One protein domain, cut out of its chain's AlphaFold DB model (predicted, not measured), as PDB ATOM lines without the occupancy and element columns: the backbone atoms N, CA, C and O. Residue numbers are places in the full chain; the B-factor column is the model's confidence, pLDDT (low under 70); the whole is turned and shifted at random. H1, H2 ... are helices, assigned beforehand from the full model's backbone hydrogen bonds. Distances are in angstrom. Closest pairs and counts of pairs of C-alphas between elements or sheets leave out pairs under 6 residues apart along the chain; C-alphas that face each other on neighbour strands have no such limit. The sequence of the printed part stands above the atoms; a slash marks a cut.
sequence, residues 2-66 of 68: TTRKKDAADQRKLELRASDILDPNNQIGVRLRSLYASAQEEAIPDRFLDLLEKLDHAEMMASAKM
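What this domain is: This is residues 2 to 66 of the 68 residues of an uncharacterized protein of Rhizobium sp. BK327 (UniProt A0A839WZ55). Three helices follow one another end to end as a wide, open U: H1 is one arm, H2 the base and H3 the other, splayed arm, with nothing between the arms. The 65 printed residues hold H1, H2 and H3 in that order and no named strand, all helix by class. The whole is extended, with a radius of gyration of the C-alphas of 20.9 A, and flat, spanning 49 by 41 by 13 A.

How they stand to each other: H1, residues 3 to 22, and H2, residues 27 to 40, touch only at the corner by their tight link, about perpendicular at 79 degrees. Their closest C-alphas, those of Leu 22 and Gly 29, are 4.9 A apart. H3, residues 46 to 66, is apart from H1 and from H2. Every O i to N i+4 pair is within hydrogen-bond range in H2 and H3, and 14 of 16 in H1.

Where its parts are: H1 begins at C-alpha 3 (-5.349, -22.992, 13.923) and is 29.0 A long. H2 is 19.8 A long. H3 is 30.5 A long and ends at C-alpha 66 (3.241, -64.333, 28.335).

The domain as a whole: The two C-alphas farthest apart, those of Asn 25 and Lys 65, are 55.2 A apart. The printed part has no cut, and both links are tight. Residues 2 to 9 and 65 to 66 have pLDDT under 70.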
ATOM      1  N   THR A   2      -2.466 -19.897  14.779       56.69
ATOM      2  CA  THR A   2      -3.901 -19.492  14.788       56.69
ATOM      3  C   THR A   2      -4.900 -20.618  14.482       56.69
ATOM      4  O   THR A   2      -6.102 -20.373  14.510       56.69
ATOM      5  N   THR A   3      -4.458 -21.857  14.247       62.19
ATOM      6  CA  THR A   3      -5.349 -22.992  13.923       62.19
ATOM      7  C   THR A   3      -6.164 -23.465  15.134       62.19
ATOM      8  O   THR A   3      -7.375 -23.615  15.040       62.19
ATOM      9  N   ARG A   4      -5.549 -23.511  16.323       63.53
ATOM     10  CA  ARG A   4      -6.159 -24.062  17.550       63.53
ATOM     11  C   ARG A   4      -7.456 -23.383  18.020       63.53
ATOM     12  O   ARG A   4      -8.266 -24.020  18.681       63.53
ATOM     13  N   LYS A   5      -7.660 -22.087  17.731       60.50
ATOM     14  CA  LYS A   5      -8.892 -21.371  18.131       60.50
ATOM     15  C   LYS A   5     -10.057 -21.570  17.157       60.50
ATOM     16  O   LYS A   5     -11.196 -21.457  17.598       60.50
ATOM     17  N   LYS A   6      -9.792 -21.852  15.874       62.28
ATOM     18  CA  LYS A   6     -10.848 -22.160  14.893       62.28
ATOM     19  C   LYS A   6     -11.440 -23.543  15.154       62.28
ATOM     20  O   LYS A   6     -12.654 -23.652  15.268       62.28
ATOM     21  N   ASP A   7     -10.584 -24.527  15.418       64.69
ATOM     22  CA  ASP A   7     -10.999 -25.913  15.676       64.69
ATOM     23  C   ASP A   7     -11.995 -26.024  16.848       64.69
ATOM     24  O   ASP A   7     -13.005 -26.716  16.755       64.69
ATOM     25  N   ALA A   8     -11.767 -25.277  17.935       68.62
ATOM     26  CA  ALA A   8     -12.658 -25.273  19.098       68.62
ATOM     27  C   ALA A   8     -14.019 -24.596  18.833       68.62
ATOM     28  O   ALA A   8     -15.032 -24.970  19.428       68.62
ATOM     29  N   ALA A   9     -14.060 -23.587  17.959       69.94
ATOM     30  CA  ALA A   9     -15.303 -22.915  17.582       69.94
ATOM     31  C   ALA A   9     -16.141 -23.784  16.632       69.94
ATOM     32  O   ALA A   9     -17.364 -23.853  16.775       69.94
ATOM     33  N   ASP A  10     -15.480 -24.491  15.715       72.25
ATOM     34  CA  ASP A  10     -16.126 -25.427  14.798       72.25
ATOM     35  C   ASP A  10     -16.677 -26.655  15.539       72.25
ATOM     36  O   ASP A  10     -17.805 -27.071  15.270       72.25
ATOM     37  N   GLN A  11     -15.960 -27.164  16.548       71.12
ATOM     38  CA  GLN A  11     -16.445 -28.236  17.430       71.12
ATOM     39  C   GLN A  11     -17.713 -27.839  18.193       71.12
ATOM     40  O   GLN A  11     -18.711 -28.549  18.116       71.12
ATOM     41  N   ARG A  12     -17.741 -26.667  18.843       74.25
ATOM     42  CA  ARG A  12     -18.954 -26.193  19.539       74.25
ATOM     43  C   ARG A  12     -20.145 -26.025  18.602       74.25
ATOM     44  O   ARG A  12     -21.281 -26.303  18.971       74.25
ATOM     45  N   LYS A  13     -19.901 -25.562  17.376       73.25
ATOM     46  CA  LYS A  13     -20.949 -25.413  16.363       73.25
ATOM     47  C   LYS A  13     -21.490 -26.767  15.890       73.25
ATOM     48  O   LYS A  13     -22.681 -26.866  15.601       73.25
ATOM     49  N   LEU A  14     -20.642 -27.792  15.815       72.69
ATOM     50  CA  LEU A  14     -21.047 -29.170  15.525       72.69
ATOM     51  C   LEU A  14     -21.848 -29.783  16.681       72.69
ATOM     52  O   LEU A  14     -22.872 -30.412  16.427       72.69
ATOM     53  N   GLU A  15     -21.441 -29.550  17.927       73.19
ATOM     54  CA  GLU A  15     -22.164 -30.015  19.118       73.19
ATOM     55  C   GLU A  15     -23.568 -29.406  19.209       73.19
ATOM     56  O   GLU A  15     -24.531 -30.140  19.412       73.19
ATOM     57  N   LEU A  16     -23.707 -28.098  18.957       72.38
ATOM     58  CA  LEU A  16     -25.011 -27.422  18.907       72.38
ATOM     59  C   LEU A  16     -25.912 -27.988  17.798       72.38
ATOM     60  O   LEU A  16     -27.099 -28.227  17.995       72.38
ATOM     61  N   ARG A  17     -25.336 -28.273  16.624       71.31
ATOM     62  CA  ARG A  17     -26.064 -28.913  15.517       71.31
ATOM     63  C   ARG A  17     -26.515 -30.326  15.882       71.31
ATOM     64  O   ARG A  17     -27.623 -30.714  15.527       71.31
ATOM     65  N   ALA A  18     -25.674 -31.092  16.573       70.75
ATOM     66  CA  ALA A  18     -26.016 -32.433  17.027       70.75
ATOM     67  C   ALA A  18     -27.120 -32.400  18.094       70.75
ATOM     68  O   ALA A  18     -28.055 -33.195  18.006       70.75
ATOM     69  N   SER A  19     -27.073 -31.455  19.041       73.56
ATOM     70  CA  SER A  19     -28.152 -31.274  20.018       73.56
ATOM     71  C   SER A  19     -29.472 -30.886  19.353       73.56
ATOM     72  O   SER A  19     -30.500 -31.468  19.688       73.56
ATOM     73  N   ASP A  20     -29.442 -30.008  18.345       73.56
ATOM     74  CA  ASP A  20     -30.638 -29.617  17.586       73.56
ATOM     75  C   ASP A  20     -31.212 -30.784  16.762       73.56
ATOM     76  O   ASP A  20     -32.423 -30.893  16.567       73.56
ATOM     77  N   ILE A  21     -30.354 -31.675  16.250       72.44
ATOM     78  CA  ILE A  21     -30.776 -32.884  15.523       72.44
ATOM     79  C   ILE A  21     -31.408 -33.903  16.469       72.44
ATOM     80  O   ILE A  21     -32.365 -34.572  16.086       72.44
ATOM     81  N   LEU A  22     -30.889 -34.019  17.689       72.81
ATOM     82  CA  LEU A  22     -31.385 -34.956  18.692       72.81
ATOM     83  C   LEU A  22     -32.610 -34.437  19.453       72.81
ATOM     84  O   LEU A  22     -33.250 -35.246  20.136       72.81
ATOM     85  N   ASP A  23     -32.972 -33.160  19.291       78.81
ATOM     86  CA  ASP A  23     -34.162 -32.559  19.890       78.81
ATOM     87  C   ASP A  23     -35.425 -33.399  19.589       78.81
ATOM     88  O   ASP A  23     -35.628 -33.837  18.448       78.81
ATOM     89  N   PRO A  24     -36.291 -33.664  20.584       71.31
ATOM     90  CA  PRO A  24     -37.519 -34.435  20.391       71.31
ATOM     91  C   PRO A  24     -38.478 -33.846  19.347       71.31
ATOM     92  O   PRO A  24     -39.237 -34.597  18.734       71.31
ATOM     93  N   ASN A  25     -38.435 -32.530  19.115       75.50
ATOM     94  CA  ASN A  25     -39.259 -31.837  18.122       75.50
ATOM     95  C   ASN A  25     -38.660 -31.906  16.710       75.50
ATOM     96  O   ASN A  25     -39.324 -31.548  15.732       75.50
ATOM     97  N   ASN A  26     -37.417 -32.376  16.570       82.06
ATOM     98  CA  ASN A  26     -36.782 -32.543  15.275       82.06
ATOM     99  C   ASN A  26     -37.118 -33.914  14.669       82.06
ATOM    100  O   ASN A  26     -36.624 -34.964  15.089       82.06
ATOM    101  N   GLN A  27     -37.930 -33.896  13.610       81.94
ATOM    102  CA  GLN A  27     -38.363 -35.105  12.904       81.94
ATOM    103  C   GLN A  27     -37.197 -35.933  12.347       81.94
ATOM    104  O   GLN A  27     -37.340 -37.145  12.185       81.94
ATOM    105  N   ILE A  28     -36.047 -35.311  12.058       84.56
ATOM    106  CA  ILE A  28     -34.862 -36.017  11.554       84.56
ATOM    107  C   ILE A  28     -34.294 -36.933  12.642       84.56
ATOM    108  O   ILE A  28     -34.104 -38.123  12.392       84.56
ATOM    109  N   GLY A  29     -34.087 -36.418  13.858       84.75
ATOM    110  CA  GLY A  29     -33.599 -37.214  14.985       84.75
ATOM    111  C   GLY A  29     -34.552 -38.338  15.364       84.75
ATOM    112  O   GLY A  29     -34.116 -39.462  15.602       84.75
ATOM    113  N   VAL A  30     -35.860 -38.065  15.352       86.75
ATOM    114  CA  VAL A  30     -36.891 -39.082  15.614       86.75
ATOM    115  C   VAL A  30     -36.838 -40.208  14.576       86.75
ATOM    116  O   VAL A  30     -36.819 -41.378  14.955       86.75
ATOM    117  N   ARG A  31     -36.753 -39.880  13.280       87.94
ATOM    118  CA  ARG A  31     -36.663 -40.883  12.204       87.94
ATOM    119  C   ARG A  31     -35.374 -41.697  12.275       87.94
ATOM    120  O   ARG A  31     -35.434 -42.909  12.114       87.94
ATOM    121  N   LEU A  32     -34.235 -41.057  12.548       88.38
ATOM    122  CA  LEU A  32     -32.958 -41.757  12.719       88.38
ATOM    123  C   LEU A  32     -33.011 -42.720  13.906       88.38
ATOM    124  O   LEU A  32     -32.656 -43.884  13.751       88.38
ATOM    125  N   ARG A  33     -33.510 -42.274  15.067       85.31
ATOM    126  CA  ARG A  33     -33.693 -43.148  16.237       85.31
ATOM    127  C   ARG A  33     -34.608 -44.327  15.926       85.31
ATOM    128  O   ARG A  33     -34.264 -45.447  16.273       85.31
ATOM    129  N   SER A  34     -35.729 -44.088  15.245       87.44
ATOM    130  CA  SER A  34     -36.655 -45.152  14.843       87.44
ATOM    131  C   SER A  34     -36.005 -46.165  13.897       87.44
ATOM    132  O   SER A  34     -36.213 -47.358  14.070       87.44
ATOM    133  N   LEU A  35     -35.212 -45.703  12.924       87.44
ATOM    134  CA  LEU A  35     -34.504 -46.560  11.971       87.44
ATOM    135  C   LEU A  35     -33.441 -47.430  12.660       87.44
ATOM    136  O   LEU A  35     -33.336 -48.624  12.391       87.44
ATOM    137  N   TYR A  36     -32.652 -46.840  13.560       88.31
ATOM    138  CA  TYR A  36     -31.640 -47.592  14.302       88.31
ATOM    139  C   TYR A  36     -32.260 -48.533  15.337       88.31
ATOM    140  O   TYR A  36     -31.738 -49.625  15.527       88.31
ATOM    141  N   ALA A  37     -33.385 -48.158  15.953       85.75
ATOM    142  CA  ALA A  37     -34.139 -49.050  16.829       85.75
ATOM    143  C   ALA A  37     -34.653 -50.277  16.061       85.75
ATOM    144  O   ALA A  37     -34.441 -51.394  16.515       85.75
ATOM    145  N   SER A  38     -35.220 -50.093  14.860       83.69
ATOM    146  CA  SER A  38     -35.640 -51.234  14.032       83.69
ATOM    147  C   SER A  38     -34.471 -52.126  13.613       83.69
ATOM    148  O   SER A  38     -34.611 -53.339  13.595       83.69
ATOM    149  N   ALA A  39     -33.302 -51.544  13.324       81.19
ATOM    150  CA  ALA A  39     -32.106 -52.319  12.992       81.19
ATOM    151  C   ALA A  39     -31.527 -53.069  14.208       81.19
ATOM    152  O   ALA A  39     -30.852 -54.079  14.041       81.19
ATOM    153  N   GLN A  40     -31.775 -52.590  15.431       77.12
ATOM    154  CA  GLN A  40     -31.361 -53.258  16.667       77.12
ATOM    155  C   GLN A  40     -32.243 -54.468  17.011       77.12
ATOM    156  O   GLN A  40     -31.781 -55.373  17.700       77.12
ATOM    157  N   GLU A  41     -33.495 -54.485  16.552       71.81
ATOM    158  CA  GLU A  41     -34.397 -55.634  16.710       71.81
ATOM    159  C   GLU A  41     -34.010 -56.819  15.811       71.81
ATOM    160  O   GLU A  41     -34.460 -57.943  16.041       71.81
ATOM    161  N   GLU A  42     -33.164 -56.596  14.802       77.50
ATOM    162  CA  GLU A  42     -32.610 -57.672  13.986       77.50
ATOM    163  C   GLU A  42     -31.642 -58.538  14.808       77.50
ATOM    164  O   GLU A  42     -30.898 -58.058  15.666       77.50
ATOM    165  N   ALA A  43     -31.647 -59.848  14.543       75.12
ATOM    166  CA  ALA A  43     -30.743 -60.772  15.216       75.12
ATOM    167  C   ALA A  43     -29.282 -60.378  14.950       75.12
ATOM    168  O   ALA A  43     -28.908 -60.085  13.813       75.12
ATOM    169  N   ILE A  44     -28.451 -60.407  15.997       78.50
ATOM    170  CA  ILE A  44     -27.010 -60.163  15.869       78.50
ATOM    171  C   ILE A  44     -26.441 -61.182  14.869       78.50
ATOM    172  O   ILE A  44     -26.588 -62.381  15.101       78.50
ATOM    173  N   PRO A  45     -25.777 -60.741  13.784       85.25
ATOM    174  CA  PRO A  45     -25.203 -61.660  12.808       85.25
ATOM    175  C   PRO A  45     -24.205 -62.646  13.429       85.25
ATOM    176  O   PRO A  45     -23.277 -62.218  14.122       85.25
ATOM    177  N   ASP A  46     -24.315 -63.933  13.080       82.19
ATOM    178  CA  ASP A  46     -23.435 -65.019  13.561       82.19
ATOM    179  C   ASP A  46     -21.944 -64.712  13.354       82.19
ATOM    180  O   ASP A  46     -21.099 -65.027  14.186       82.19
ATOM    181  N   ARG A  47     -21.616 -63.968  12.292       84.75
ATOM    182  CA  ARG A  47     -20.252 -63.506  12.009       84.75
ATOM    183  C   ARG A  47     -19.629 -62.715  13.166       84.75
ATOM    184  O   ARG A  47     -18.410 -62.742  13.319       84.75
ATOM    185  N   PHE A  48     -20.415 -61.958  13.933       87.25
ATOM    186  CA  PHE A  48     -19.887 -61.244  15.098       87.25
ATOM    187  C   PHE A  48     -19.558 -62.199  16.242       87.25
ATOM    188  O   PHE A  48     -18.544 -61.990  16.901       87.25
ATOM    189  N   LEU A  49     -20.345 -63.260  16.430       88.38
ATOM    190  CA  LEU A  49     -20.057 -64.306  17.413       88.38
ATOM    191  C   LEU A  49     -18.766 -65.049  17.047       88.38
ATOM    192  O   LEU A  49     -17.871 -65.139  17.882       88.38
ATOM    193  N   ASP A  50     -18.601 -65.435  15.778       90.50
ATOM    194  CA  ASP A  50     -17.370 -66.077  15.286       90.50
ATOM    195  C   ASP A  50     -16.122 -65.210  15.513       90.50
ATOM    196  O   ASP A  50     -15.021 -65.704  15.759       90.50
ATOM    197  N   LEU A  51     -16.260 -63.890  15.349       92.69
ATOM    198  CA  LEU A  51     -15.161 -62.950  15.563       92.69
ATOM    199  C   LEU A  51     -14.836 -62.785  17.048       92.69
ATOM    200  O   LEU A  51     -13.658 -62.668  17.379       92.69
ATOM    201  N   LEU A  52     -15.848 -62.789  17.918       93.44
ATOM    202  CA  LEU A  52     -15.655 -62.752  19.368       93.44
ATOM    203  C   LEU A  52     -14.968 -64.027  19.870       93.44
ATOM    204  O   LEU A  52     -14.028 -63.926  20.650       93.44
ATOM    205  N   GLU A  53     -15.347 -65.202  19.367       92.69
ATOM    206  CA  GLU A  53     -14.689 -66.471  19.713       92.69
ATOM    207  C   GLU A  53     -13.223 -66.499  19.246       92.69
ATOM    208  O   GLU A  53     -12.318 -66.874  19.991       92.69
ATOM    209  N   LYS A  54     -12.946 -66.017  18.027       93.94
ATOM    210  CA  LYS A  54     -11.563 -65.874  17.532       93.94
ATOM    211  C   LYS A  54     -10.736 -64.904  18.371       93.94
ATOM    212  O   LYS A  54      -9.537 -65.131  18.535       93.94
ATOM    213  N   LEU A  55     -11.351 -63.821  18.847       93.81
ATOM    214  CA  LEU A  55     -10.688 -62.855  19.716       93.81
ATOM    215  C   LEU A  55     -10.330 -63.499  21.058       93.81
ATOM    216  O   LEU A  55      -9.174 -63.404  21.459       93.81
ATOM    217  N   ASP A  56     -11.265 -64.217  21.680       92.38
ATOM    218  CA  ASP A  56     -11.036 -64.930  22.943       92.38
ATOM    219  C   ASP A  56      -9.893 -65.950  22.812       92.38
ATOM    220  O   ASP A  56      -8.933 -65.936  23.584       92.38
ATOM    221  N   HIS A  57      -9.890 -66.752  21.742       92.50
ATOM    222  CA  HIS A  57      -8.780 -67.665  21.456       92.50
ATOM    223  C   HIS A  57      -7.431 -66.949  21.310       92.50
ATOM    224  O   HIS A  57      -6.419 -67.421  21.836       92.50
ATOM    225  N   ALA A  58      -7.393 -65.819  20.601       92.44
ATOM    226  CA  ALA A  58      -6.168 -65.047  20.436       92.44
ATOM    227  C   ALA A  58      -5.679 -64.455  21.768       92.44
ATOM    228  O   ALA A  58      -4.474 -64.486  22.035       92.44
ATOM    229  N   GLU A  59      -6.589 -63.963  22.613       91.06
ATOM    230  CA  GLU A  59      -6.276 -63.463  23.955       91.06
ATOM    231  C   GLU A  59      -5.730 -64.577  24.850       91.06
ATOM    232  O   GLU A  59      -4.659 -64.409  25.435       91.06
ATOM    233  N   MET A  60      -6.371 -65.748  24.878       90.06
ATOM    234  CA  MET A  60      -5.879 -66.910  25.627       90.06
ATOM    235  C   MET A  60      -4.473 -67.325  25.187       90.06
ATOM    236  O   MET A  60      -3.607 -67.572  26.028       90.06
ATOM    237  N   MET A  61      -4.218 -67.384  23.876       89.12
ATOM    238  CA  MET A  61      -2.894 -67.717  23.346       89.12
ATOM    239  C   MET A  61      -1.852 -66.652  23.696       89.12
ATOM    240  O   MET A  61      -0.715 -66.993  24.026       89.12
ATOM    241  N   ALA A  62      -2.222 -65.372  23.646       84.38
ATOM    242  CA  ALA A  62      -1.341 -64.279  24.038       84.38
ATOM    243  C   ALA A  62      -1.019 -64.334  25.538       84.38
ATOM    244  O   ALA A  62       0.148 -64.227  25.904       84.38
ATOM    245  N   SER A  63      -2.015 -64.560  26.396       80.12
ATOM    246  CA  SER A  63      -1.825 -64.720  27.840       80.12
ATOM    247  C   SER A  63      -0.986 -65.951  28.182       80.12
ATOM    248  O   SER A  63      -0.093 -65.850  29.020       80.12
ATOM    249  N   ALA A  64      -1.204 -67.084  27.508       74.12
ATOM    250  CA  ALA A  64      -0.397 -68.291  27.690       74.12
ATOM    251  C   ALA A  64       1.065 -68.067  27.270       74.12
ATOM    252  O   ALA A  64       1.975 -68.413  28.014       74.12
ATOM    253  N   LYS A  65       1.293 -67.400  26.132       64.19
ATOM    254  CA  LYS A  65       2.632 -67.035  25.640       64.19
ATOM    255  C   LYS A  65       3.367 -66.029  26.539       64.19
ATOM    256  O   LYS A  65       4.577 -65.893  26.422       64.19
ATOM    257  N   MET A  66       2.652 -65.278  27.374       60.50
ATOM    258  CA  MET A  66       3.241 -64.333  28.335       60.50
ATOM    259  C   MET A  66       3.550 -64.984  29.690       60.50
ATOM    260  O   MET A  66       4.264 -64.388  30.492       60.50
TER     261      MET A  66